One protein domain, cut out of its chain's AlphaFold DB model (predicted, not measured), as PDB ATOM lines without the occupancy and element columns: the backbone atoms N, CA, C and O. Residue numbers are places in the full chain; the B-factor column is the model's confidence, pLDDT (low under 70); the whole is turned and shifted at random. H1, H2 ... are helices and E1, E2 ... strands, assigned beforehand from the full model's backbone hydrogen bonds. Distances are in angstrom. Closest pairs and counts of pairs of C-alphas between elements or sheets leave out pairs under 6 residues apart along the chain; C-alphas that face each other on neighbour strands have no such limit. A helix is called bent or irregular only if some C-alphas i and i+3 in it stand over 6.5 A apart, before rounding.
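What this domain is: This is residues 102 to 260 and 289 to 334 of the 567 residues of an uncharacterized protein of Thraustotheca clavata (UniProt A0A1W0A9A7). A strongly twisted wall of seven strands has helices H1 and H2 packed on one face, and the long helix H5 crosses over these two without lying on the sheet itself. H6 packs along H5 in the opposite direction, and H7 stands crosswise near the end of H6; the short H4 is on the sheet's other face, and H3 is on the sheet near its E3 edge. The 205 printed residues hold seven named helices and seven named strands, in the order E1 H1 E2 H2 E3 H3 E4 H4 E5 E6 E7 H5 H6 H7, and the class is mixed, helices and strands. The sheet is mixed, with the order E3 E4 E2 E5 E6 E1 E7. The whole is compact, with a radius of gyration of the C-alphas of 17.5 A and spans of 48 by 44 by 36 A.

How they stand to each other: The sheet runs, strand beside strand, E3, residues 156 to 158, E4, residues 182 to 186, E2, residues 130 to 134, E5, residues 198 to 202, E6, residues 212 to 217, E1, residues 103 to 108, and E7, residues 226 to 228. E3 and E4 are parallel, with N 184 and O 157 within hydrogen-bond range at 2.8 A. E4 and E2 are parallel, with N 132 and O 183 at 2.8 A, and so are E2 and E5, with N 199 and O 131 at 2.7 A. E5 and E6 form an antiparallel hairpin, with N 200 and O 215 at 2.8 A. E6 and E1 are antiparallel, with N 106 and O 214 at 2.8 A; E1 and E7 are parallel, with N 227 and O 103 at 2.8 A. H1, residues 111 to 124, is on the sheet; the closest C-alphas of H1 and E6 are those of Leu 118 and Val 214, 6.4 A apart. H1 is irregular, but only just: C-alphas 112 and 115 are 6.8 A apart. H2, residues 142 to 151, is on the same face, over E3 and E4 at a height over the sheet of 7.5 A. H4, residues 187 to 190, is on the opposite face at a height of 8.7 A. H3, residues 165 to 177, is on the sheet at a height of 9.7 A, and E3, H3, E4 form a strand-helix-strand unit, two parallel neighbour strands joined through a helix, with a right-handed crossover. Three split units, with other strands between their two, are also right-handed: E1, H1, E2; E2, H2, E3; and E4, H4, E5. The hub is H5, residues 234 to 258, which touches three helices. With residues 236 to 245 alone it touches H1, closest at the C-alphas of Gly 116 and Thr 241, 3.7 A, and with 244 to 252 alone H2, closest at those of Val 148 and Ala 247, 5.0 A; both are about perpendicular to it, only just, at 72 degrees. With residues 243 to 254 alone it touches H6, residues 289 to 305, at a shallow tilt of 33 degrees, only just short of steep, opposite ways; the closest C-alphas are those of Ile 250 and Leu 294, 6.0 A. H6 touches H7, residues 317 to 327, with residues 300 to 304 alone, closest at the C-alphas of Leu 303 and Leu 317, 6.0 A. H5 and H7 are apart. Every O i to N i+4 pair is within hydrogen-bond range in H2, H3, H5, H6 and H7; in H1 8 of 10 are, and H4 is too short for such a pair.

Where its parts are: E1 begins at C-alpha 103, (218.002, 167.885, 90.496), and is 16.4 A long, E6 16.1 A. H5 runs 36.3 A from C-alpha 234 at (210.079, 179.149, 74.717), H6 is 24.1 A long, H1 20.4 A and H3 18.3 A. H7, 15.3 A long, ends at C-alpha 327, (191.947, 156.494, 65.316).

The domain as a whole: The two C-alphas farthest apart, those of Lys 224 and Ala 289, are 51.0 A from each other. Residues 261 to 288 are not printed, and C-alphas 260 and 289 are 15.5 A apart across the cut. Of the links that are printed whole, H6 to H7 is long, with 11 residues. The mean pLDDT of the printed part is 80.0; 37 residues are under 70, among them 201 to 211 and 218 to 226.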
ATOM      1  N   LYS A 102     220.405 164.000  89.501       64.56
ATOM      2  CA  LYS A 102     220.349 165.351  88.950       64.56
ATOM      3  C   LYS A 102     219.048 165.973  89.415       64.56
ATOM      4  O   LYS A 102     217.974 165.495  89.063       64.56
ATOM      5  N   ILE A 103     219.154 167.044  90.193       73.06
ATOM      6  CA  ILE A 103     218.002 167.885  90.496       73.06
ATOM      7  C   ILE A 103     217.806 168.802  89.293       73.06
ATOM      8  O   ILE A 103     218.686 169.610  88.989       73.06
ATOM      9  N   LEU A 104     216.679 168.682  88.603       78.06
ATOM     10  CA  LEU A 104     216.333 169.566  87.497       78.06
ATOM     11  C   LEU A 104     215.454 170.698  88.010       78.06
ATOM     12  O   LEU A 104     214.598 170.479  88.864       78.06
ATOM     13  N   TYR A 105     215.617 171.909  87.485       79.94
ATOM     14  CA  TYR A 105     214.670 172.982  87.778       79.94
ATOM     15  C   TYR A 105     214.314 173.808  86.555       79.94
ATOM     16  O   TYR A 105     215.139 174.007  85.665       79.94
ATOM     17  N   VAL A 106     213.089 174.335  86.554       79.44
ATOM     18  CA  VAL A 106     212.571 175.308  85.590       79.44
ATOM     19  C   VAL A 106     212.262 176.602  86.318       79.44
ATOM     20  O   VAL A 106     211.471 176.626  87.260       79.44
ATOM     21  N   LYS A 107     212.888 177.686  85.859       81.44
ATOM     22  CA  LYS A 107     212.628 179.045  86.330       81.44
ATOM     23  C   LYS A 107     211.537 179.674  85.466       81.44
ATOM     24  O   LYS A 107     211.698 179.756  84.250       81.44
ATOM     25  N   VAL A 108     210.468 180.162  86.086       81.69
ATOM     26  CA  VAL A 108     209.403 180.911  85.411       81.69
ATOM     27  C   VAL A 108     209.325 182.341  85.929       81.69
ATOM     28  O   VAL A 108     209.457 182.598  87.126       81.69
ATOM     29  N   SER A 109     209.108 183.281  85.010       80.12
ATOM     30  CA  SER A 109     209.029 184.713  85.329       80.12
ATOM     31  C   SER A 109     207.647 185.143  85.819       80.12
ATOM     32  O   SER A 109     207.514 186.208  86.410       80.12
ATOM     33  N   ARG A 110     206.605 184.352  85.536       80.81
ATOM     34  CA  ARG A 110     205.219 184.654  85.905       80.81
ATOM     35  C   ARG A 110     204.610 183.455  86.608       80.81
ATOM     36  O   ARG A 110     204.801 182.317  86.188       80.81
ATOM     37  N   ASN A 111     203.819 183.715  87.641       80.31
ATOM     38  CA  ASN A 111     203.155 182.657  88.399       80.31
ATOM     39  C   ASN A 111     202.169 181.840  87.551       80.31
ATOM     40  O   ASN A 111     202.011 180.648  87.785       80.31
ATOM     41  N   GLU A 112     201.552 182.446  86.535       82.62
ATOM     42  CA  GLU A 112     200.663 181.747  85.595       82.62
ATOM     43  C   GLU A 112     201.374 180.673  84.755       82.62
ATOM     44  O   GLU A 112     200.734 179.724  84.302       82.62
ATOM     45  N   ASP A 113     202.696 180.775  84.594       87.44
ATOM     46  CA  ASP A 113     203.495 179.800  83.853       87.44
ATOM     47  C   ASP A 113     203.867 178.573  84.709       87.44
ATOM     48  O   ASP A 113     204.354 177.584  84.166       87.44
ATOM     49  N   LEU A 114     203.610 178.582  86.027       88.50
ATOM     50  CA  LEU A 114     203.970 177.481  86.935       88.50
ATOM     51  C   LEU A 114     203.314 176.151  86.556       88.50
ATOM     52  O   LEU A 114     203.992 175.128  86.480       88.50
ATOM     53  N   LEU A 115     202.002 176.154  86.295       91.44
ATOM     54  CA  LEU A 115     201.286 174.938  85.893       91.44
ATOM     55  C   LEU A 115     201.745 174.449  84.515       91.44
ATOM     56  O   LEU A 115     201.823 173.244  84.277       91.44
ATOM     57  N   GLY A 116     202.084 175.379  83.619       92.12
ATOM     58  CA  GLY A 116     202.675 175.051  82.329       92.12
ATOM     59  C   GLY A 116     204.049 174.398  82.480       92.12
ATOM     60  O   GLY A 116     204.310 173.386  81.837       92.12
ATOM     61  N   ALA A 117     204.902 174.938  83.352       89.94
ATOM     62  CA  ALA A 117     206.231 174.402  83.626       89.94
ATOM     63  C   ALA A 117     206.160 173.018  84.276       89.94
ATOM     64  O   ALA A 117     206.887 172.119  83.859       89.94
ATOM     65  N   LEU A 118     205.233 172.815  85.220       91.19
ATOM     66  CA  LEU A 118     204.930 171.496  85.781       91.19
ATOM     67  C   LEU A 118     204.530 170.504  84.691       91.19
ATOM     68  O   LEU A 118     205.125 169.435  84.578       91.19
ATOM     69  N   TYR A 119     203.522 170.851  83.887       92.25
ATOM     70  CA  TYR A 119     203.026 169.967  82.836       92.25
ATOM     71  C   TYR A 119     204.123 169.614  81.831       92.25
ATOM     72  O   TYR A 119     204.251 168.457  81.439       92.25
ATOM     73  N   MET A 120     204.926 170.602  81.441       89.38
ATOM     74  CA  MET A 120     206.046 170.433  80.525       89.38
ATOM     75  C   MET A 120     207.101 169.478  81.094       89.38
ATOM     76  O   MET A 120     207.484 168.546  80.394       89.38
ATOM     77  N   LEU A 121     207.504 169.657  82.356       87.25
ATOM     78  CA  LEU A 121     208.465 168.783  83.037       87.25
ATOM     79  C   LEU A 121     207.979 167.338  83.102       87.25
ATOM     80  O   LEU A 121     208.675 166.427  82.668       87.25
ATOM     81  N   VAL A 122     206.749 167.140  83.583       88.06
ATOM     82  CA  VAL A 122     206.134 165.811  83.669       88.06
ATOM     83  C   VAL A 122     206.038 165.172  82.279       88.06
ATOM     84  O   VAL A 122     206.263 163.973  82.130       88.06
ATOM     85  N   TYR A 123     205.739 165.967  81.248       87.69
ATOM     86  CA  TYR A 123     205.652 165.495  79.870       87.69
ATOM     87  C   TYR A 123     207.015 165.108  79.280       87.69
ATOM     88  O   TYR A 123     207.122 164.040  78.679       87.69
ATOM     89  N   GLN A 124     208.040 165.954  79.420       84.19
ATOM     90  CA  GLN A 124     209.370 165.729  78.839       84.19
ATOM     91  C   GLN A 124     210.088 164.554  79.496       84.19
ATOM     92  O   GLN A 124     210.586 163.675  78.797       84.19
ATOM     93  N   GLU A 125     210.053 164.496  80.824       83.69
ATOM     94  CA  GLU A 125     210.673 163.421  81.602       83.69
ATOM     95  C   GLU A 125     209.797 162.157  81.649       83.69
ATOM     96  O   GLU A 125     210.127 161.184  82.319       83.69
ATOM     97  N   SER A 126     208.665 162.148  80.927       84.88
ATOM     98  CA  SER A 126     207.725 161.019  80.861       84.88
ATOM     99  C   SER A 126     207.297 160.499  82.239       84.88
ATOM    100  O   SER A 126     207.061 159.304  82.418       84.88
ATOM    101  N   ILE A 127     207.156 161.403  83.210       85.81
ATOM    102  CA  ILE A 127     206.835 161.069  84.597       85.81
ATOM    103  C   ILE A 127     205.387 160.588  84.672       85.81
ATOM    104  O   ILE A 127     204.445 161.274  84.262       85.81
ATOM    105  N   ARG A 128     205.201 159.379  85.203       85.25
ATOM    106  CA  ARG A 128     203.883 158.746  85.367       85.25
ATOM    107  C   ARG A 128     203.501 158.516  86.818       85.25
ATOM    108  O   ARG A 128     202.307 158.468  87.098       85.25
ATOM    109  N   HIS A 129     204.485 158.420  87.703       87.44
ATOM    110  CA  HIS A 129     204.322 158.262  89.140       87.44
ATOM    111  C   HIS A 129     205.224 159.271  89.842       87.44
ATOM    112  O   HIS A 129     206.426 159.291  89.588       87.44
ATOM    113  N   ALA A 130     204.634 160.183  90.612       89.38
ATOM    114  CA  ALA A 130     205.391 161.206  91.325       89.38
ATOM    115  C   ALA A 130     204.579 161.853  92.442       89.38
ATOM    116  O   ALA A 130     203.349 161.968  92.368       89.38
ATOM    117  N   LEU A 131     205.308 162.354  93.437       89.94
ATOM    118  CA  LEU A 131     204.787 163.266  94.442       89.94
ATOM    119  C   LEU A 131     204.885 164.701  93.920       89.94
ATOM    120  O   LEU A 131     205.953 165.119  93.489       89.94
ATOM    121  N   ILE A 132     203.801 165.469  93.967       90.75
ATOM    122  CA  ILE A 132     203.789 166.895  93.634       90.75
ATOM    123  C   ILE A 132     203.524 167.672  94.917       90.75
ATOM    124  O   ILE A 132     202.415 167.659  95.454       90.75
ATOM    125  N   VAL A 133     204.542 168.364  95.407       88.69
ATOM    126  CA  VAL A 133     204.472 169.132  96.648       88.69
ATOM    127  C   VAL A 133     204.135 170.582  96.326       88.69
ATOM    128  O   VAL A 133     204.887 171.255  95.621       88.69
ATOM    129  N   VAL A 134     203.008 171.067  96.850       88.12
ATOM    130  CA  VAL A 134     202.601 172.476  96.777       88.12
ATOM    131  C   VAL A 134     202.840 173.195  98.113       88.12
ATOM    132  O   VAL A 134     202.659 172.593  99.179       88.12
ATOM    133  N   PRO A 135     203.197 174.492  98.110       83.56
ATOM    134  CA  PRO A 135     203.409 175.239  99.344       83.56
ATOM    135  C   PRO A 135     202.081 175.461 100.071       83.56
ATOM    136  O   PRO A 135     201.066 175.759  99.440       83.56
ATOM    137  N   ASN A 136     202.077 175.408 101.408       77.38
ATOM    138  CA  ASN A 136     200.848 175.626 102.194       77.38
ATOM    139  C   ASN A 136     200.245 177.032 102.008       77.38
ATOM    140  O   ASN A 136     199.038 177.203 102.139       77.38
ATOM    141  N   LYS A 137     201.085 178.033 101.715       75.75
ATOM    142  CA  LYS A 137     200.690 179.414 101.375       75.75
ATOM    143  C   LYS A 137     200.993 179.733  99.905       75.75
ATOM    144  O   LYS A 137     201.408 180.839  99.573       75.75
ATOM    145  N   GLY A 138     200.891 178.720  99.047       73.00
ATOM    146  CA  GLY A 138     201.118 178.838  97.613       73.00
ATOM    147  C   GLY A 138     199.917 179.421  96.870       73.00
ATOM    148  O   GLY A 138     198.837 179.602  97.421       73.00
ATOM    149  N   ILE A 139     200.116 179.688  95.581       79.50
ATOM    150  CA  ILE A 139     199.100 180.266  94.684       79.50
ATOM    151  C   ILE A 139     198.049 179.227  94.271       79.50
ATOM    152  O   ILE A 139     196.928 179.585  93.916       79.50
ATOM    153  N   TYR A 140     198.405 177.941  94.310       86.94
ATOM    154  CA  TYR A 140     197.530 176.846  93.911       86.94
ATOM    155  C   TYR A 140     197.315 175.870  95.059       86.94
ATOM    156  O   TYR A 140     198.267 175.407  95.685       86.94
ATOM    157  N   GLU A 141     196.054 175.510  95.279       89.12
ATOM    158  CA  GLU A 141     195.685 174.428  96.183       89.12
ATOM    159  C   GLU A 141     195.958 173.051  95.547       89.12
ATOM    160  O   GLU A 141     195.876 172.916  94.318       89.12
ATOM    161  N   PRO A 142     196.200 171.993  96.353       91.50
ATOM    162  CA  PRO A 142     196.420 170.641  95.837       91.50
ATOM    163  C   PRO A 142     195.319 170.155  94.882       91.50
ATOM    164  O   PRO A 142     195.613 169.518  93.870       91.50
ATOM    165  N   GLN A 143     194.056 170.485  95.180       90.75
ATOM    166  CA  GLN A 143     192.900 170.087  94.370       90.75
ATOM    167  C   GLN A 143     192.947 170.695  92.966       90.75
ATOM    168  O   GLN A 143     192.723 169.982  91.989       90.75
ATOM    169  N   VAL A 144     193.329 171.972  92.857       91.25
ATOM    170  CA  VAL A 144     193.445 172.673  91.572       91.25
ATOM    171  C   VAL A 144     194.543 172.049  90.721       91.25
ATOM    172  O   VAL A 144     194.317 171.750  89.551       91.25
ATOM    173  N   VAL A 145     195.722 171.797  91.300       92.69
ATOM    174  CA  VAL A 145     196.835 171.179  90.563       92.69
ATOM    175  C   VAL A 145     196.466 169.763  90.113       92.69
ATOM    176  O   VAL A 145     196.661 169.429  88.945       92.69
ATOM    177  N   ALA A 146     195.869 168.941  90.983       90.88
ATOM    178  CA  ALA A 146     195.423 167.601  90.601       90.88
ATOM    179  C   ALA A 146     194.330 167.645  89.520       90.88
ATOM    180  O   ALA A 146     194.379 166.867  88.570       90.88
ATOM    181  N   GLY A 147     193.370 168.567  89.629       88.44
ATOM    182  CA  GLY A 147     192.328 168.797  88.629       88.44
ATOM    183  C   GLY A 147     192.899 169.173  87.263       88.44
ATOM    184  O   GLY A 147     192.558 168.554  86.256       88.44
ATOM    185  N   VAL A 148     193.842 170.115  87.230       91.44
ATOM    186  CA  VAL A 148     194.571 170.506  86.014       91.44
ATOM    187  C   VAL A 148     195.286 169.304  85.397       91.44
ATOM    188  O   VAL A 148     195.118 169.040  84.207       91.44
ATOM    189  N   MET A 149     196.027 168.530  86.195       91.19
ATOM    190  CA  MET A 149     196.744 167.351  85.697       91.19
ATOM    191  C   MET A 149     195.792 166.270  85.160       91.19
ATOM    192  O   MET A 149     196.103 165.656  84.139       91.19
ATOM    193  N   LYS A 150     194.604 166.093  85.760       87.94
ATOM    194  CA  LYS A 150     193.547 165.215  85.221       87.94
ATOM    195  C   LYS A 150     193.085 165.653  83.834       87.94
ATOM    196  O   LYS A 150     193.062 164.834  82.918       87.94
ATOM    197  N   HIS A 151     192.771 166.936  83.655       85.31
ATOM    198  CA  HIS A 151     192.360 167.476  82.352       85.31
ATOM    199  C   HIS A 151     193.478 167.412  81.299       85.31
ATOM    200  O   HIS A 151     193.193 167.345  80.105       85.31
ATOM    201  N   LEU A 152     194.741 167.380  81.732       87.88
ATOM    202  CA  LEU A 152     195.915 167.184  80.876       87.88
ATOM    203  C   LEU A 152     196.235 165.703  80.586       87.88
ATOM    204  O   LEU A 152     197.254 165.411  79.959       87.88
ATOM    205  N   GLY A 153     195.376 164.774  81.017       81.50
ATOM    206  CA  GLY A 153     195.470 163.348  80.698       81.50
ATOM    207  C   GLY A 153     196.248 162.498  81.707       81.50
ATOM    208  O   GLY A 153     196.563 161.349  81.400       81.50
ATOM    209  N   TYR A 154     196.557 163.015  82.899       84.38
ATOM    210  CA  TYR A 154     197.220 162.245  83.954       84.38
ATOM    211  C   TYR A 154     196.227 161.685  84.971       84.38
ATOM    212  O   TYR A 154     195.235 162.318  85.329       84.38
ATOM    213  N   SER A 155     196.537 160.514  85.521       84.88
ATOM    214  CA  SER A 155     195.921 160.060  86.765       84.88
ATOM    215  C   SER A 155     196.505 160.888  87.905       84.88
ATOM    216  O   SER A 155     197.689 160.755  88.199       84.88
ATOM    217  N   ALA A 156     195.708 161.750  88.536       87.88
ATOM    218  CA  ALA A 156     196.170 162.572  89.652       87.88
ATOM    219  C   ALA A 156     195.188 162.549  90.826       87.88
ATOM    220  O   ALA A 156     193.975 162.538  90.619       87.88
ATOM    221  N   LEU A 157     195.694 162.566  92.058       89.69
ATOM    222  CA  LEU A 157     194.904 162.692  93.286       89.69
ATOM    223  C   LEU A 157     195.483 163.798  94.160       89.69
ATOM    224  O   LEU A 157     196.672 164.087  94.079       89.69
ATOM    225  N   ALA A 158     194.644 164.412  94.988       91.94
ATOM    226  CA  ALA A 158     195.054 165.465  95.903       91.94
ATOM    227  C   ALA A 158     194.817 165.052  97.356       91.94
ATOM    228  O   ALA A 158     193.760 164.514  97.686       91.94
ATOM    229  N   ILE A 159     195.770 165.375  98.227       89.62
ATOM    230  CA  ILE A 159     195.612 165.332  99.678       89.62
ATOM    231  C   ILE A 159     195.891 166.728 100.238       89.62
ATOM    232  O   ILE A 159     196.904 167.352  99.936       89.62
ATOM    233  N   HIS A 160     195.003 167.220 101.094       84.62
ATOM    234  CA  HIS A 160     195.167 168.487 101.806       84.62
ATOM    235  C   HIS A 160     194.902 168.299 103.305       84.62
ATOM    236  O   HIS A 160     194.427 167.253 103.749       84.62
ATOM    237  N   GLY A 161     195.193 169.323 104.111       80.38
ATOM    238  CA  GLY A 161     195.072 169.238 105.575       80.38
ATOM    239  C   GLY A 161     193.662 168.901 106.082       80.38
ATOM    240  O   GLY A 161     193.522 168.335 107.161       80.38
ATOM    241  N   LYS A 162     192.623 169.193 105.286       84.06
ATOM    242  CA  LYS A 162     191.221 168.877 105.606       84.06
ATOM    243  C   LYS A 162     190.776 167.487 105.125       84.06
ATOM    244  O   LYS A 162     189.660 167.087 105.428       84.06
ATOM    245  N   THR A 163     191.603 166.747 104.381       82.81
ATOM    246  CA  THR A 163     191.243 165.402 103.913       82.81
ATOM    247  C   THR A 163     191.128 164.445 105.118       82.81
ATOM    248  O   THR A 163     192.085 164.336 105.900       82.81
ATOM    249  N   PRO A 164     190.001 163.730 105.298       87.19
ATOM    250  CA  PRO A 164     189.821 162.759 106.378       87.19
ATOM    251  C   PRO A 164     190.949 161.723 106.439       87.19
ATOM    252  O   PRO A 164     191.514 161.337 105.418       87.19
ATOM    253  N   SER A 165     191.298 161.256 107.640       83.81
ATOM    254  CA  SER A 165     192.416 160.318 107.839       83.81
ATOM    255  C   SER A 165     192.226 158.984 107.106       83.81
ATOM    256  O   SER A 165     193.191 158.428 106.584       83.81
ATOM    257  N   THR A 166     190.990 158.492 107.026       83.81
ATOM    258  CA  THR A 166     190.613 157.282 106.280       83.81
ATOM    259  C   THR A 166     190.834 157.459 104.780       83.81
ATOM    260  O   THR A 166     191.545 156.664 104.170       83.81
ATOM    261  N   GLN A 167     190.321 158.549 104.206       82.25
ATOM    262  CA  GLN A 167     190.497 158.881 102.790       82.25
ATOM    263  C   GLN A 167     191.970 159.130 102.440       82.25
ATOM    264  O   GLN A 167     192.429 158.736 101.368       82.25
ATOM    265  N   ARG A 168     192.737 159.734 103.358       86.25
ATOM    266  CA  ARG A 168     194.192 159.878 103.221       86.25
ATOM    267  C   ARG A 168     194.883 158.530 103.079       86.25
ATOM    268  O   ARG A 168     195.633 158.358 102.128       86.25
ATOM    269  N   ARG A 169     194.607 157.577 103.976       84.00
ATOM    270  CA  ARG A 169     195.186 156.223 103.899       84.00
ATOM    271  C   ARG A 169     194.831 155.534 102.586       84.00
ATOM    272  O   ARG A 169     195.733 155.125 101.879       84.00
ATOM    273  N   GLN A 170     193.556 155.535 102.199       82.81
ATOM    274  CA  GLN A 170     193.118 154.937 100.931       82.81
ATOM    275  C   GLN A 170     193.816 155.556  99.712       82.81
ATOM    276  O   GLN A 170     194.220 154.850  98.794       82.81
ATOM    277  N   THR A 171     193.979 156.882  99.703       86.62
ATOM    278  CA  THR A 171     194.671 157.596  98.619       86.62
ATOM    279  C   THR A 171     196.156 157.234  98.571       86.62
ATOM    280  O   THR A 171     196.704 157.058  97.484       86.62
ATOM    281  N   LEU A 172     196.798 157.095  99.733       87.12
ATOM    282  CA  LEU A 172     198.194 156.676  99.844       87.12
ATOM    283  C   LEU A 172     198.385 155.220  99.415       87.12
ATOM    284  O   LEU A 172     199.262 154.948  98.604       87.12
ATOM    285  N   ASP A 173     197.532 154.306  99.872       83.38
ATOM    286  CA  ASP A 173     197.570 152.896  99.475       83.38
ATOM    287  C   ASP A 173     197.380 152.758  97.956       83.38
ATOM    288  O   ASP A 173     198.092 151.999  97.293       83.38
ATOM    289  N   LYS A 174     196.480 153.562  97.370       83.75
ATOM    290  CA  LYS A 174     196.289 153.646  95.914       83.75
ATOM    291  C   LYS A 174     197.523 154.191  95.202       83.75
ATOM    292  O   LYS A 174     197.887 153.671  94.154       83.75
ATOM    293  N   PHE A 175     198.185 155.205  95.752       86.44
ATOM    294  CA  PHE A 175     199.432 155.734  95.198       86.44
ATOM    295  C   PHE A 175     200.563 154.706  95.229       86.44
ATOM    296  O   PHE A 175     201.231 154.524  94.218       86.44
ATOM    297  N   LEU A 176     200.737 153.997  96.343       83.94
ATOM    298  CA  LEU A 176     201.786 152.988  96.507       83.94
ATOM    299  C   LEU A 176     201.563 151.741  95.640       83.94
ATOM    300  O   LEU A 176     202.524 151.087  95.253       83.94
ATOM    301  N   SER A 177     200.308 151.410  95.331       79.38
ATOM    302  CA  SER A 177     199.954 150.261  94.485       79.38
ATOM    303  C   SER A 177     199.830 150.588  92.993       79.38
ATOM    304  O   SER A 177     199.705 149.669  92.184       79.38
ATOM    305  N   SER A 178     199.864 151.867  92.606       81.69
ATOM    306  CA  SER A 178     199.732 152.289  91.206       81.69
ATOM    307  C   SER A 178     201.093 152.501  90.554       81.69
ATOM    308  O   SER A 178     201.942 153.190  91.103       81.69
ATOM    309  N   SER A 179     201.261 152.025  89.320       80.56
ATOM    310  CA  SER A 179     202.420 152.350  88.473       80.56
ATOM    311  C   SER A 179     202.320 153.717  87.790       80.56
ATOM    312  O   SER A 179     203.311 154.241  87.284       80.56
ATOM    313  N   SER A 180     201.119 154.302  87.737       83.56
ATOM    314  CA  SER A 180     200.879 155.593  87.095       83.56
ATOM    315  C   SER A 180     199.886 156.441  87.895       83.56
ATOM    316  O   SER A 180     198.679 156.421  87.643       83.56
ATOM    317  N   LEU A 181     200.401 157.208  88.860       86.81
ATOM    318  CA  LEU A 181     199.619 158.163  89.640       86.81
ATOM    319  C   LEU A 181     200.455 159.371  90.082       86.81
ATOM    320  O   LEU A 181     201.530 159.219  90.653       86.81
ATOM    321  N   LEU A 182     199.932 160.578  89.880       89.88
ATOM    322  CA  LEU A 182     200.494 161.812  90.425       89.88
ATOM    323  C   LEU A 182     199.776 162.165  91.730       89.88
ATOM    324  O   LEU A 182     198.570 162.426  91.728       89.88
ATOM    325  N   LEU A 183     200.495 162.187  92.847       92.12
ATOM    326  CA  LEU A 183     199.927 162.548  94.143       92.12
ATOM    327  C   LEU A 183     200.290 163.985  94.498       92.12
ATOM    328  O   LEU A 183     201.445 164.284  94.772       92.12
ATOM    329  N   VAL A 184     199.300 164.869  94.527       92.62
ATOM    330  CA  VAL A 184     199.476 166.277  94.879       92.62
ATOM    331  C   VAL A 184     199.182 166.491  96.357       92.62
ATOM    332  O   VAL A 184     198.096 166.161  96.831       92.62
ATOM    333  N   LEU A 185     200.113 167.078  97.098       91.06
ATOM    334  CA  LEU A 185     199.948 167.325  98.527       91.06
ATOM    335  C   LEU A 185     200.712 168.556  99.003       91.06
ATOM    336  O   LEU A 185     201.498 169.134  98.259       91.06
ATOM    337  N   THR A 186     200.468 168.985 100.240       88.38
ATOM    338  CA  THR A 186     201.206 170.111 100.826       88.38
ATOM    339  C   THR A 186     202.504 169.671 101.499       88.38
ATOM    340  O   THR A 186     202.631 168.529 101.932       88.38
ATOM    341  N   GLU A 187     203.462 170.586 101.665       82.12
ATOM    342  CA  GLU A 187     204.785 170.313 102.265       82.12
ATOM    343  C   GLU A 187     204.738 169.545 103.597       82.12
ATOM    344  O   GLU A 187     205.551 168.658 103.839       82.12
ATOM    345  N   HIS A 188     203.776 169.847 104.474       81.88
ATOM    346  CA  HIS A 188     203.664 169.162 105.768       81.88
ATOM    347  C   HIS A 188     203.247 167.695 105.632       81.88
ATOM    348  O   HIS A 188     203.578 166.890 106.497       81.88
ATOM    349  N   LEU A 189     202.521 167.364 104.564       83.19
ATOM    350  CA  LEU A 189     202.056 166.015 104.262       83.19
ATOM    351  C   LEU A 189     203.072 165.217 103.439       83.19
ATOM    352  O   LEU A 189     202.984 163.996 103.419       83.19
ATOM    353  N   ALA A 190     204.025 165.895 102.792       81.31
ATOM    354  CA  ALA A 190     205.106 165.261 102.039       81.31
ATOM    355  C   ALA A 190     206.131 164.584 102.962       81.31
ATOM    356  O   ALA A 190     206.744 163.587 102.589       81.31
ATOM    357  N   LYS A 191     206.316 165.124 104.176       75.94
ATOM    358  CA  LYS A 191     207.344 164.668 105.120       75.94
ATOM    359  C   LYS A 191     207.206 163.171 105.416       75.94
ATOM    360  O   LYS A 191     206.225 162.743 106.020       75.94
ATOM    361  N   GLY A 192     208.228 162.401 105.043       66.12
ATOM    362  CA  GLY A 192     208.298 160.955 105.276       66.12
ATOM    363  C   GLY A 192     207.722 160.089 104.152       66.12
ATOM    364  O   GLY A 192     207.639 158.874 104.322       66.12
ATOM    365  N   MET A 193     207.340 160.675 103.012       70.31
ATOM    366  CA  MET A 193     206.957 159.926 101.817       70.31
ATOM    367  C   MET A 193     208.157 159.754 100.885       70.31
ATOM    368  O   MET A 193     208.652 160.722 100.317       70.31
ATOM    369  N   ALA A 194     208.610 158.514 100.699       63.34
ATOM    370  CA  ALA A 194     209.606 158.197  99.682       63.34
ATOM    371  C   ALA A 194     208.917 157.973  98.326       63.34
ATOM    372  O   ALA A 194     207.972 157.191  98.227       63.34
ATOM    373  N   SER A 195     209.399 158.649  97.287       65.81
ATOM    374  CA  SER A 195     209.060 158.397  95.884       65.81
ATOM    375  C   SER A 195     210.334 158.540  95.052       65.81
ATOM    376  O   SER A 195     211.217 159.338  95.380       65.81
ATOM    377  N   ASP A 196     210.447 157.765  93.974       61.44
ATOM    378  CA  ASP A 196     211.597 157.834  93.065       61.44
ATOM    379  C   ASP A 196     211.698 159.180  92.340       61.44
ATOM    380  O   ASP A 196     212.764 159.547  91.845       61.44
ATOM    381  N   SER A 197     210.605 159.943  92.319       63.00
ATOM    382  CA  SER A 197     210.544 161.306  91.805       63.00
ATOM    383  C   SER A 197     209.638 162.170  92.683       63.00
ATOM    384  O   SER A 197     208.438 161.893  92.810       63.00
ATOM    385  N   ASN A 198     210.201 163.236  93.257       71.38
ATOM    386  CA  ASN A 198     209.451 164.312  93.895       71.38
ATOM    387  C   ASN A 198     209.535 165.567  93.021       71.38
ATOM    388  O   ASN A 198     210.599 165.981  92.558       71.38
ATOM    389  N   ILE A 199     208.385 166.181  92.776       75.50
ATOM    390  CA  ILE A 199     208.261 167.445  92.065       75.50
ATOM    391  C   ILE A 199     207.818 168.493  93.073       75.50
ATOM    392  O   ILE A 199     206.706 168.445  93.595       75.50
ATOM    393  N   HIS A 200     208.674 169.469  93.330       75.69
ATOM    394  CA  HIS A 200     208.384 170.570  94.232       75.69
ATOM    395  C   HIS A 200     207.987 171.799  93.421       75.69
ATOM    396  O   HIS A 200     208.744 172.297  92.583       75.69
ATOM    397  N   LEU A 201     206.783 172.300  93.683       69.31
ATOM    398  CA  LEU A 201     206.334 173.592  93.191       69.31
ATOM    399  C   LEU A 201     206.712 174.649  94.220       69.31
ATOM    400  O   LEU A 201     206.076 174.747  95.261       69.31
ATOM    401  N   GLN A 202     207.721 175.467  93.929       67.62
ATOM    402  CA  GLN A 202     208.124 176.555  94.810       67.62
ATOM    403  C   GLN A 202     207.817 177.900  94.150       67.62
ATOM    404  O   GLN A 202     208.499 178.348  93.230       67.62
ATOM    405  N   SER A 203     206.787 178.584  94.646       59.88
ATOM    406  CA  SER A 203     206.628 180.021  94.409       59.88
ATOM    407  C   SER A 203     207.250 180.749  95.596       59.88
ATOM    408  O   SER A 203     206.960 180.395  96.736       59.88
ATOM    409  N   ILE A 204     208.131 181.720  95.345       55.97
ATOM    410  CA  ILE A 204     208.685 182.597  96.385       55.97
ATOM    411  C   ILE A 204     207.930 183.926  96.280       55.97
ATOM    412  O   ILE A 204     208.335 184.796  95.505       55.97
ATOM    413  N   PRO A 205     206.814 184.114  97.000       47.50
ATOM    414  CA  PRO A 205     206.064 185.351  96.923       47.50
ATOM    415  C   PRO A 205     206.756 186.367  97.827       47.50
ATOM    416  O   PRO A 205     206.493 186.381  99.021       47.50
ATOM    417  N   ASN A 206     207.688 187.176  97.307       41.88
ATOM    418  CA  ASN A 206     208.135 188.345  98.082       41.88
ATOM    419  C   ASN A 206     208.731 189.538  97.318       41.88
ATOM    420  O   ASN A 206     209.127 190.503  97.964       41.88
ATOM    421  N   LYS A 207     208.770 189.551  95.977       45.12
ATOM    422  CA  LYS A 207     209.099 190.765  95.199       45.12
ATOM    423  C   LYS A 207     208.325 190.806  93.872       45.12
ATOM    424  O   LYS A 207     208.042 189.745  93.324       45.12
ATOM    425  N   PRO A 208     208.034 191.989  93.303       44.34
ATOM    426  CA  PRO A 208     207.409 192.132  91.978       44.34
ATOM    427  C   PRO A 208     208.258 191.568  90.815       44.34
ATOM    428  O   PRO A 208     207.770 191.459  89.696       44.34
ATOM    429  N   SER A 209     209.502 191.155  91.084       47.56
ATOM    430  CA  SER A 209     210.402 190.404  90.193       47.56
ATOM    431  C   SER A 209     210.592 188.930  90.606       47.56
ATOM    432  O   SER A 209     211.577 188.292  90.222       47.56
ATOM    433  N   ALA A 210     209.694 188.389  91.436       55.09
ATOM    434  CA  ALA A 210     209.801 187.040  91.977       55.09
ATOM    435  C   ALA A 210     209.739 185.988  90.867       55.09
ATOM    436  O   ALA A 210     208.713 185.769  90.228       55.09
ATOM    437  N   ASN A 211     210.864 185.308  90.679       62.88
ATOM    438  CA  ASN A 211     210.929 184.114  89.860       62.88
ATOM    439  C   ASN A 211     210.349 182.949  90.662       62.88
ATOM    440  O   ASN A 211     210.704 182.771  91.829       62.88
ATOM    441  N   ALA A 212     209.486 182.157  90.037       70.19
ATOM    442  CA  ALA A 212     209.012 180.914  90.621       70.19
ATOM    443  C   ALA A 212     209.770 179.730  90.004       70.19
ATOM    444  O   ALA A 212     210.292 179.821  88.889       70.19
ATOM    445  N   PHE A 213     209.872 178.636  90.751       73.62
ATOM    446  CA  PHE A 213     210.659 177.470  90.376       73.62
ATOM    447  C   PHE A 213     209.797 176.212  90.419       73.62
ATOM    448  O   PHE A 213     209.021 175.998  91.351       73.62
ATOM    449  N   VAL A 214     209.962 175.361  89.414       75.75
ATOM    450  CA  VAL A 214     209.502 173.971  89.464       75.75
ATOM    451  C   VAL A 214     210.734 173.094  89.516       75.75
ATOM    452  O   VAL A 214     211.580 173.193  88.631       75.75
ATOM    453  N   ILE A 215     210.855 172.286  90.562       76.81
ATOM    454  CA  ILE A 215     212.046 171.484  90.844       76.81
ATOM    455  C   ILE A 215     211.656 170.009  90.779       76.81
ATOM    456  O   ILE A 215     210.673 169.609  91.391       76.81
ATOM    457  N   LEU A 216     212.427 169.210  90.052       78.44
ATOM    458  CA  LEU A 216     212.348 167.755  90.021       78.44
ATOM    459  C   LEU A 216     213.588 167.195  90.725       78.44
ATOM    460  O   LEU A 216     214.710 167.449  90.288       78.44
ATOM    461  N   GLY A 217     213.398 166.440  91.801       72.44
ATOM    462  CA  GLY A 217     214.489 165.858  92.585       72.44
ATOM    463  C   GLY A 217     213.989 164.876  93.642       72.44
ATOM    464  O   GLY A 217     212.806 164.556  93.687       72.44
ATOM    465  N   LYS A 218     214.891 164.379  94.493       63.19
ATOM    466  CA  LYS A 218     214.531 163.624  95.705       63.19
ATOM    467  C   LYS A 218     214.585 164.554  96.918       63.19
ATOM    468  O   LYS A 218     215.424 165.461  96.943       63.19
ATOM    469  N   ASP A 219     213.713 164.319  97.902       54.44
ATOM    470  CA  ASP A 219     213.772 165.023  99.191       54.44
ATOM    471  C   ASP A 219     215.195 164.937  99.781       54.44
ATOM    472  O   ASP A 219     215.899 163.943  99.593       54.44
ATOM    473  N   ASP A 220     215.623 166.012 100.445       51.06
ATOM    474  CA  ASP A 220     216.930 166.189 101.106       51.06
ATOM    475  C   ASP A 220     218.171 166.389 100.215       51.06
ATOM    476  O   ASP A 220     219.288 166.481 100.732       51.06
ATOM    477  N   THR A 221     218.033 166.542  98.892       47.28
ATOM    478  CA  THR A 221     219.206 166.871  98.062       47.28
ATOM    479  C   THR A 221     219.571 168.371  98.131       47.28
ATOM    480  O   THR A 221     218.728 169.233  97.874       47.28
ATOM    481  N   PRO A 222     220.822 168.729  98.492       48.28
ATOM    482  CA  PRO A 222     221.221 170.120  98.692       48.28
ATOM    483  C   PRO A 222     221.132 170.937  97.393       48.28
ATOM    484  O   PRO A 222     221.552 170.492  96.328       48.28
ATOM    485  N   THR A 223     220.685 172.194  97.501       53.03
ATOM    486  CA  THR A 223     220.512 173.186  96.411       53.03
ATOM    487  C   THR A 223     221.742 173.406  95.518       53.03
ATOM    488  O   THR A 223     221.633 174.012  94.455       53.03
ATOM    489  N   LYS A 224     222.918 172.906  95.915       50.84
ATOM    490  CA  LYS A 224     224.173 173.011  95.160       50.84
ATOM    491  C   LYS A 224     224.250 172.087  93.931       50.84
ATOM    492  O   LYS A 224     225.145 172.285  93.119       50.84
ATOM    493  N   SER A 225     223.333 171.128  93.753       58.94
ATOM    494  CA  SER A 225     223.268 170.245  92.567       58.94
ATOM    495  C   SER A 225     222.105 170.562  91.613       58.94
ATOM    496  O   SER A 225     221.663 169.697  90.854       58.94
ATOM    497  N   LEU A 226     221.587 171.794  91.661       68.19
ATOM    498  CA  LEU A 226     220.535 172.271  90.765       68.19
ATOM    499  C   LEU A 226     221.066 172.431  89.337       68.19
ATOM    500  O   LEU A 226     221.859 173.323  89.045       68.19
ATOM    501  N   THR A 227     220.582 171.589  88.432       73.19
ATOM    502  CA  THR A 227     220.849 171.695  87.000       73.19
ATOM    503  C   THR A 227     219.670 172.406  86.332       73.19
ATOM    504  O   THR A 227     218.557 171.872  86.325       73.19
ATOM    505  N   PRO A 228     219.860 173.611  85.772       74.75
ATOM    506  CA  PRO A 228     218.814 174.239  84.983       74.75
ATOM    507  C   PRO A 228     218.627 173.468  83.671       74.75
ATOM    508  O   PRO A 228     219.604 173.074  83.036       74.75
ATOM    509  N   ILE A 229     217.387 173.299  83.216       74.12
ATOM    510  CA  ILE A 229     217.098 172.720  81.892       74.12
ATOM    511  C   ILE A 229     217.358 173.768  80.779       74.12
ATOM    512  O   ILE A 229     216.444 174.252  80.129       74.12
ATOM    513  N   ILE A 230     218.613 174.165  80.544       60.53
ATOM    514  CA  ILE A 230     218.996 175.135  79.489       60.53
ATOM    515  C   ILE A 230     219.562 174.395  78.263       60.53
ATOM    516  O   ILE A 230     220.344 173.465  78.453       60.53
ATOM    517  N   PRO A 231     219.267 174.825  77.014       51.28
ATOM    518  CA  PRO A 231     218.385 175.924  76.605       51.28
ATOM    519  C   PRO A 231     216.922 175.477  76.458       51.28
ATOM    520  O   PRO A 231     216.602 174.534  75.738       51.28
ATOM    521  N   TRP A 232     216.004 176.185  77.118       68.69
ATOM    522  CA  TRP A 232     214.573 175.874  77.075       68.69
ATOM    523  C   TRP A 232     213.916 176.414  75.804       68.69
ATOM    524  O   TRP A 232     214.088 177.573  75.421       68.69
ATOM    525  N   ASN A 233     213.065 175.600  75.187       76.44
ATOM    526  CA  ASN A 233     212.268 176.024  74.047       76.44
ATOM    527  C   ASN A 233     211.063 176.863  74.525       76.44
ATOM    528  O   ASN A 233     210.064 176.328  75.017       76.44
ATOM    529  N   LYS A 234     211.143 178.190  74.354       82.31
ATOM    530  CA  LYS A 234     210.079 179.149  74.717       82.31
ATOM    531  C   LYS A 234     208.719 178.779  74.114       82.31
ATOM    532  O   LYS A 234     207.697 178.952  74.776       82.31
ATOM    533  N   LEU A 235     208.700 178.224  72.900       85.88
ATOM    534  CA  LEU A 235     207.473 177.804  72.220       85.88
ATOM    535  C   LEU A 235     206.822 176.597  72.914       85.88
ATOM    536  O   LEU A 235     205.604 176.573  73.080       85.88
ATOM    537  N   ILE A 236     207.620 175.618  73.357       87.62
ATOM    538  CA  ILE A 236     207.131 174.465  74.135       87.62
ATOM    539  C   ILE A 236     206.476 174.948  75.429       87.62
ATOM    540  O   ILE A 236     205.367 174.525  75.755       87.62
ATOM    541  N   MET A 237     207.134 175.872  76.132       87.00
ATOM    542  CA  MET A 237     206.625 176.425  77.384       87.00
ATOM    543  C   MET A 237     205.321 177.200  77.157       87.00
ATOM    544  O   MET A 237     204.317 176.914  77.799       87.00
ATOM    545  N   GLN A 238     205.259 178.081  76.156       89.81
ATOM    546  CA  GLN A 238     204.019 178.781  75.797       89.81
ATOM    547  C   GLN A 238     202.858 177.817  75.500       89.81
ATOM    548  O   GLN A 238     201.734 178.041  75.955       89.81
ATOM    549  N   LYS A 239     203.120 176.713  74.788       91.88
ATOM    550  CA  LYS A 239     202.115 175.670  74.518       91.88
ATOM    551  C   LYS A 239     201.679 174.948  75.787       91.88
ATOM    552  O   LYS A 239     200.485 174.712  75.968       91.88
ATOM    553  N   ALA A 240     202.622 174.621  76.664       93.06
ATOM    554  CA  ALA A 240     202.339 173.972  77.933       93.06
ATOM    555  C   ALA A 240     201.535 174.884  78.876       93.06
ATOM    556  O   ALA A 240     200.508 174.439  79.384       93.06
ATOM    557  N   THR A 241     201.911 176.163  79.030       93.56
ATOM    558  CA  THR A 241     201.118 177.165  79.767       93.56
ATOM    559  C   THR A 241     199.722 177.276  79.175       93.56
ATOM    560  O   THR A 241     198.744 177.185  79.907       93.56
ATOM    561  N   SER A 242     199.597 177.424  77.851       94.44
ATOM    562  CA  SER A 242     198.290 177.570  77.202       94.44
ATOM    563  C   SER A 242     197.355 176.393  77.510       94.44
ATOM    564  O   SER A 242     196.197 176.602  77.876       94.44
ATOM    565  N   ARG A 243     197.863 175.155  77.432       94.50
ATOM    566  CA  ARG A 243     197.101 173.947  77.784       94.50
ATOM    567  C   ARG A 243     196.756 173.896  79.270       94.50
ATOM    568  O   ARG A 243     195.611 173.612  79.608       94.50
ATOM    569  N   ALA A 244     197.711 174.206  80.146       94.69
ATOM    570  CA  ALA A 244     197.508 174.188  81.591       94.69
ATOM    571  C   ALA A 244     196.492 175.243  82.060       94.69
ATOM    572  O   ALA A 244     195.669 174.958  82.927       94.69
ATOM    573  N   LEU A 245     196.485 176.433  81.451       94.88
ATOM    574  CA  LEU A 245     195.490 177.470  81.730       94.88
ATOM    575  C   LEU A 245     194.090 177.058  81.261       94.88
ATOM    576  O   LEU A 245     193.134 177.226  82.013       94.88
ATOM    577  N   MET A 246     193.959 176.458  80.069       93.94
ATOM    578  CA  MET A 246     192.676 175.892  79.623       93.94
ATOM    579  C   MET A 246     192.187 174.807  80.591       93.94
ATOM    580  O   MET A 246     191.036 174.849  81.017       93.94
ATOM    581  N   ALA A 247     193.065 173.883  80.991       91.94
ATOM    582  CA  ALA A 247     192.768 172.841  81.972       91.94
ATOM    583  C   ALA A 247     192.335 173.411  83.335       91.94
ATOM    584  O   ALA A 247     191.394 172.899  83.938       91.94
ATOM    585  N   LYS A 248     192.966 174.500  83.795       93.38
ATOM    586  CA  LYS A 248     192.584 175.208  85.025       93.38
ATOM    587  C   LYS A 248     191.177 175.784  84.921       93.38
ATOM    588  O   LYS A 248     190.361 175.528  85.796       93.38
ATOM    589  N   THR A 249     190.867 176.496  83.837       91.81
ATOM    590  CA  THR A 249     189.524 177.055  83.629       91.81
ATOM    591  C   THR A 249     188.466 175.959  83.520       91.81
ATOM    592  O   THR A 249     187.391 176.101  84.090       91.81
ATOM    593  N   ILE A 250     188.753 174.847  82.835       87.44
ATOM    594  CA  ILE A 250     187.842 173.693  82.777       87.44
ATOM    595  C   ILE A 250     187.580 173.152  84.187       87.44
ATOM    596  O   ILE A 250     186.424 172.922  84.538       87.44
ATOM    597  N   HIS A 251     188.625 172.999  85.005       87.50
ATOM    598  CA  HIS A 251     188.488 172.528  86.382       87.50
ATOM    599  C   HIS A 251     187.610 173.463  87.223       87.50
ATOM    600  O   HIS A 251     186.657 173.010  87.849       87.50
ATOM    601  N   GLU A 252     187.885 174.768  87.182       88.44
ATOM    602  CA  GLU A 252     187.131 175.795  87.914       88.44
ATOM    603  C   GLU A 252     185.651 175.817  87.512       88.44
ATOM    604  O   GLU A 252     184.775 175.843  88.374       88.44
ATOM    605  N   LEU A 253     185.360 175.744  86.209       83.62
ATOM    606  CA  LEU A 253     183.987 175.685  85.698       83.62
ATOM    607  C   LEU A 253     183.271 174.390  86.108       83.62
ATOM    608  O   LEU A 253     182.080 174.422  86.397       83.62
ATOM    609  N   THR A 254     183.990 173.266  86.154       79.50
ATOM    610  CA  THR A 254     183.424 171.968  86.559       79.50
ATOM    611  C   THR A 254     183.038 171.970  88.039       79.50
ATOM    612  O   THR A 254     181.959 171.499  88.388       79.50
ATOM    613  N   VAL A 255     183.893 172.530  88.902       79.31
ATOM    614  CA  VAL A 255     183.627 172.637  90.347       79.31
ATOM    615  C   VAL A 255     182.475 173.611  90.625       79.31
ATOM    616  O   VAL A 255     181.582 173.304  91.409       79.31
ATOM    617  N   ALA A 256     182.425 174.744  89.919       72.56
ATOM    618  CA  ALA A 256     181.338 175.714  90.065       72.56
ATOM    619  C   ALA A 256     179.959 175.153  89.657       72.56
ATOM    620  O   ALA A 256     178.936 175.583  90.187       72.56
ATOM    621  N   GLU A 257     179.900 174.194  88.723       65.56
ATOM    622  CA  GLU A 257     178.645 173.509  88.390       65.56
ATOM    623  C   GLU A 257     178.222 172.473  89.440       65.56
ATOM    624  O   GLU A 257     177.019 172.286  89.635       65.56
ATOM    625  N   SER A 258     179.169 171.810  90.118       57.03
ATOM    626  CA  SER A 258     178.855 170.785  91.124       57.03
ATOM    627  C   SER A 258     178.283 171.343  92.425       57.03
ATOM    628  O   SER A 258     177.495 170.652  93.064       57.03
ATOM    629  N   ASP A 259     178.599 172.591  92.778       52.19
ATOM    630  CA  ASP A 259     178.094 173.241  93.999       52.19
ATOM    631  C   ASP A 259     176.595 173.618  93.916       52.19
ATOM    632  O   ASP A 259     175.980 173.984  94.916       52.19
ATOM    633  N   ASN A 260     175.952 173.458  92.749       52.84
ATOM    634  CA  ASN A 260     174.491 173.517  92.612       52.84
ATOM    635  C   ASN A 260     173.852 172.159  92.981       52.84
ATOM    636  O   ASN A 260     173.300 171.451  92.133       52.84
ATOM    637  N   ALA A 289     175.192 178.988  78.967       80.12
ATOM    638  CA  ALA A 289     176.410 179.620  78.448       80.12
ATOM    639  C   ALA A 289     177.689 179.045  79.096       80.12
ATOM    640  O   ALA A 289     178.700 178.845  78.421       80.12
ATOM    641  N   THR A 290     177.629 178.711  80.390       76.94
ATOM    642  CA  THR A 290     178.716 178.047  81.125       76.94
ATOM    643  C   THR A 290     179.000 176.650  80.575       76.94
ATOM    644  O   THR A 290     180.157 176.341  80.290       76.94
ATOM    645  N   GLN A 291     177.960 175.849  80.323       74.25
ATOM    646  CA  GLN A 291     178.090 174.509  79.740       74.25
ATOM    647  C   GLN A 291     178.654 174.558  78.321       74.25
ATOM    648  O   GLN A 291     179.522 173.767  77.968       74.25
ATOM    649  N   GLN A 292     178.206 175.516  77.509       75.62
ATOM    650  CA  GLN A 292     178.737 175.722  76.162       75.62
ATOM    651  C   GLN A 292     180.216 176.134  76.197       75.62
ATOM    652  O   GLN A 292     181.024 175.620  75.422       75.62
ATOM    653  N   LYS A 293     180.602 177.012  77.132       82.94
ATOM    654  CA  LYS A 293     182.002 177.414  77.329       82.94
ATOM    655  C   LYS A 293     182.871 176.240  77.786       82.94
ATOM    656  O   LYS A 293     183.960 176.056  77.244       82.94
ATOM    657  N   LEU A 294     182.396 175.438  78.738       82.62
ATOM    658  CA  LEU A 294     183.071 174.221  79.199       82.62
ATOM    659  C   LEU A 294     183.241 173.212  78.051       82.62
ATOM    660  O   LEU A 294     184.339 172.676  77.863       82.62
ATOM    661  N   ALA A 295     182.185 173.021  77.251       76.56
ATOM    662  CA  ALA A 295     182.175 172.195  76.047       76.56
ATOM    663  C   ALA A 295     183.272 172.602  75.059       76.56
ATOM    664  O   ALA A 295     184.153 171.805  74.725       76.56
ATOM    665  N   ALA A 296     183.262 173.874  74.665       82.44
ATOM    666  CA  ALA A 296     184.211 174.424  73.710       82.44
ATOM    667  C   ALA A 296     185.659 174.380  74.225       82.44
ATOM    668  O   ALA A 296     186.572 174.032  73.474       82.44
ATOM    669  N   LEU A 297     185.891 174.707  75.504       86.69
ATOM    670  CA  LEU A 297     187.233 174.679  76.090       86.69
ATOM    671  C   LEU A 297     187.792 173.263  76.186       86.69
ATOM    672  O   LEU A 297     188.965 173.069  75.865       86.69
ATOM    673  N   SER A 298     186.987 172.274  76.582       84.75
ATOM    674  CA  SER A 298     187.491 170.900  76.692       84.75
ATOM    675  C   SER A 298     187.730 170.270  75.325       84.75
ATOM    676  O   SER A 298     188.739 169.589  75.159       84.75
ATOM    677  N   GLU A 299     186.881 170.544  74.326       85.00
ATOM    678  CA  GLU A 299     187.157 170.142  72.940       85.00
ATOM    679  C   GLU A 299     188.453 170.781  72.438       85.00
ATOM    680  O   GLU A 299     189.340 170.081  71.944       85.00
ATOM    681  N   LYS A 300     188.617 172.095  72.627       89.69
ATOM    682  CA  LYS A 300     189.836 172.803  72.228       89.69
ATOM    683  C   LYS A 300     191.073 172.230  72.918       89.69
ATOM    684  O   LYS A 300     192.066 171.965  72.240       89.69
ATOM    685  N   LEU A 301     191.022 172.003  74.232       89.75
ATOM    686  CA  LEU A 301     192.126 171.395  74.971       89.75
ATOM    687  C   LEU A 301     192.448 170.011  74.399       89.75
ATOM    688  O   LEU A 301     193.590 169.790  73.998       89.75
ATOM    689  N   PHE A 302     191.455 169.131  74.265       86.25
ATOM    690  CA  PHE A 302     191.639 167.779  73.738       86.25
ATOM    691  C   PHE A 302     192.298 167.787  72.353       86.25
ATOM    692  O   PHE A 302     193.337 167.155  72.162       86.25
ATOM    693  N   LEU A 303     191.777 168.589  71.417       89.31
ATOM    694  CA  LEU A 303     192.349 168.732  70.077       89.31
ATOM    695  C   LEU A 303     193.789 169.265  70.126       89.31
ATOM    696  O   LEU A 303     194.663 168.753  69.429       89.31
ATOM    697  N   THR A 304     194.078 170.259  70.972       90.31
ATOM    698  CA  THR A 304     195.449 170.777  71.098       90.31
ATOM    699  C   THR A 304     196.414 169.758  71.693       90.31
ATOM    700  O   THR A 304     197.573 169.745  71.279       90.31
ATOM    701  N   MET A 305     195.966 168.890  72.608       88.75
ATOM    702  CA  MET A 305     196.781 167.807  73.173       88.75
ATOM    703  C   MET A 305     197.104 166.703  72.162       88.75
ATOM    704  O   MET A 305     198.082 165.987  72.357       88.75
ATOM    705  N   GLY A 306     196.354 166.597  71.058       86.56
ATOM    706  CA  GLY A 306     196.686 165.692  69.951       86.56
ATOM    707  C   GLY A 306     198.014 166.008  69.263       86.56
ATOM    708  O   GLY A 306     198.591 165.145  68.608       86.56
ATOM    709  N   TYR A 307     198.524 167.233  69.425       88.19
ATOM    710  CA  TYR A 307     199.859 167.606  68.974       88.19
ATOM    711  C   TYR A 307     200.880 167.425  70.106       88.19
ATOM    712  O   TYR A 307     200.633 167.883  71.230       88.19
ATOM    713  N   PRO A 308     202.067 166.855  69.838       88.56
ATOM    714  CA  PRO A 308     203.139 166.865  70.823       88.56
ATOM    715  C   PRO A 308     203.528 168.309  71.150       88.56
ATOM    716  O   PRO A 308     203.391 169.207  70.314       88.56
ATOM    717  N   LEU A 309     204.017 168.556  72.368       88.75
ATOM    718  CA  LEU A 309     204.458 169.904  72.751       88.75
ATOM    719  C   LEU A 309     205.576 170.429  71.833       88.75
ATOM    720  O   LEU A 309     205.657 171.631  71.590       88.75
ATOM    721  N   THR A 310     206.377 169.520  71.273       88.12
ATOM    722  CA  THR A 310     207.471 169.779  70.327       88.12
ATOM    723  C   THR A 310     207.015 170.085  68.899       88.12
ATOM    724  O   THR A 310     207.848 170.436  68.069       88.12
ATOM    725  N   PHE A 311     205.720 169.969  68.576       87.25
ATOM    726  CA  PHE A 311     205.211 170.275  67.237       87.25
ATOM    727  C   PHE A 311     205.536 171.725  66.860       87.25
ATOM    728  O   PHE A 311     205.301 172.620  67.664       87.25
ATOM    729  N   THR A 312     206.034 171.992  65.654       83.94
ATOM    730  CA  THR A 312     206.430 173.347  65.211       83.94
ATOM    731  C   THR A 312     205.492 173.957  64.170       83.94
ATOM    732  O   THR A 312     205.542 175.163  63.956       83.94
ATOM    733  N   GLY A 313     204.609 173.162  63.560       83.75
ATOM    734  CA  GLY A 313     203.677 173.637  62.537       83.75
ATOM    735  C   GLY A 313     202.464 174.401  63.081       83.75
ATOM    736  O   GLY A 313     202.245 174.519  64.292       83.75
ATOM    737  N   THR A 314     201.631 174.877  62.157       84.12
ATOM    738  CA  THR A 314     200.349 175.525  62.461       84.12
ATOM    739  C   THR A 314     199.348 174.514  63.019       84.12
ATOM    740  O   THR A 314     199.172 173.420  62.479       84.12
ATOM    741  N   LEU A 315     198.664 174.878  64.107       85.81
ATOM    742  CA  LEU A 315     197.624 174.045  64.706       85.81
ATOM    743  C   LEU A 315     196.364 174.074  63.833       85.81
ATOM    744  O   LEU A 315     195.622 175.052  63.835       85.81
ATOM    745  N   ASN A 316     196.094 172.980  63.122       91.38
ATOM    746  CA  ASN A 316     194.853 172.802  62.378       91.38
ATOM    747  C   ASN A 316     193.894 171.919  63.188       91.38
ATOM    748  O   ASN A 316     193.900 170.693  63.077       91.38
ATOM    749  N   LEU A 317     193.066 172.550  64.026       89.62
ATOM    750  CA  LEU A 317     192.148 171.834  64.920       89.62
ATOM    751  C   LEU A 317     191.101 171.009  64.158       89.62
ATOM    752  O   LEU A 317     190.734 169.933  64.621       89.62
ATOM    753  N   LYS A 318     190.668 171.464  62.972       90.94
ATOM    754  CA  LYS A 318     189.738 170.715  62.113       90.94
ATOM    755  C   LYS A 318     190.383 169.421  61.619       90.94
ATOM    756  O   LYS A 318     189.829 168.344  61.817       90.94
ATOM    757  N   GLN A 319     191.594 169.515  61.071       91.31
ATOM    758  CA  GLN A 319     192.346 168.339  60.636       91.31
ATOM    759  C   GLN A 319     192.661 167.404  61.812       91.31
ATOM    760  O   GLN A 319     192.583 166.188  61.667       91.31
ATOM    761  N   MET A 320     192.995 167.945  62.987       91.56
ATOM    762  CA  MET A 320     193.236 167.128  64.177       91.56
ATOM    763  C   MET A 320     191.971 166.403  64.644       91.56
ATOM    764  O   MET A 320     192.047 165.234  65.007       91.56
ATOM    765  N   LYS A 321     190.799 167.043  64.568       91.06
ATOM    766  CA  LYS A 321     189.511 166.399  64.862       91.06
ATOM    767  C   LYS A 321     189.256 165.212  63.934       91.06
ATOM    768  O   LYS A 321     188.862 164.145  64.399       91.06
ATOM    769  N   GLU A 322     189.552 165.362  62.645       91.50
ATOM    770  CA  GLU A 322     189.469 164.266  61.672       91.50
ATOM    771  C   GLU A 322     190.480 163.148  61.970       91.50
ATOM    772  O   GLU A 322     190.119 161.972  61.943       91.50
ATOM    773  N   LYS A 323     191.726 163.494  62.326       92.25
ATOM    774  CA  LYS A 323     192.749 162.513  62.725       92.25
ATOM    775  C   LYS A 323     192.342 161.726  63.968       92.25
ATOM    776  O   LYS A 323     192.469 160.507  63.982       92.25
ATOM    777  N   MET A 324     191.842 162.408  64.996       90.38
ATOM    778  CA  MET A 324     191.367 161.780  66.229       90.38
ATOM    779  C   MET A 324     190.188 160.848  65.959       90.38
ATOM    780  O   MET A 324     190.221 159.699  66.392       90.38
ATOM    781  N   SER A 325     189.210 161.292  65.166       89.12
ATOM    782  CA  SER A 325     188.093 160.446  64.727       89.12
ATOM    783  C   SER A 325     188.584 159.191  63.995       89.12
ATOM    784  O   SER A 325     188.136 158.085  64.286       89.12
ATOM    785  N   CYS A 326     189.581 159.333  63.115       90.00
ATOM    786  CA  CYS A 326     190.156 158.225  62.351       90.00
ATOM    787  C   CYS A 326     190.771 157.119  63.227       90.00
ATOM    788  O   CYS A 326     190.654 155.942  62.891       90.00
ATOM    789  N   VAL A 327     191.392 157.472  64.357       90.50
ATOM    790  CA  VAL A 327     191.947 156.494  65.316       90.50
ATOM    791  C   VAL A 327     190.950 156.079  66.406       90.50
ATOM    792  O   VAL A 327     191.288 155.272  67.273       90.50
ATOM    793  N   GLY A 328     189.727 156.618  66.385       86.19
ATOM    794  CA  GLY A 328     188.707 156.376  67.406       86.19
ATOM    795  C   GLY A 328     189.039 157.023  68.755       86.19
ATOM    796  O   GLY A 328     188.829 156.400  69.792       86.19
ATOM    797  N   LEU A 329     189.627 158.225  68.743       84.25
ATOM    798  CA  LEU A 329     189.780 159.100  69.910       84.25
ATOM    799  C   LEU A 329     188.629 160.114  69.923       84.25
ATOM    800  O   LEU A 329     188.494 160.920  69.001       84.25
ATOM    801  N   HIS A 330     187.825 160.114  70.986       72.00
ATOM    802  CA  HIS A 330     186.667 161.001  71.125       72.00
ATOM    803  C   HIS A 330     186.814 161.957  72.314       72.00
ATOM    804  O   HIS A 330     187.278 161.573  73.385       72.00
ATOM    805  N   VAL A 331     186.371 163.206  72.120       56.78
ATOM    806  CA  VAL A 331     186.384 164.283  73.134       56.78
ATOM    807  C   VAL A 331     185.454 163.955  74.310       56.78
ATOM    808  O   VAL A 331     185.748 164.291  75.453       56.78
ATOM    809  N   GLN A 332     184.329 163.288  74.035       54.88
ATOM    810  CA  GLN A 332     183.330 162.891  75.026       54.88
ATOM    811  C   GLN A 332     183.597 161.454  75.488       54.88
ATOM    812  O   GLN A 332     182.922 160.514  75.076       54.88
ATOM    813  N   ASN A 333     184.630 161.281  76.311       51.09
ATOM    814  CA  ASN A 333     184.998 159.983  76.868       51.09
ATOM    815  C   ASN A 333     184.444 159.860  78.301       51.09
ATOM    816  O   ASN A 333     184.814 160.617  79.195       51.09
ATOM    817  N   ALA A 334     183.567 158.891  78.553       45.69
ATOM    818  CA  ALA A 334     183.070 158.536  79.883       45.69
ATOM    819  C   ALA A 334     184.208 158.157  80.850       45.69
ATOM    820  O   ALA A 334     184.055 158.281  82.067       45.69
TER     821      ALA A 334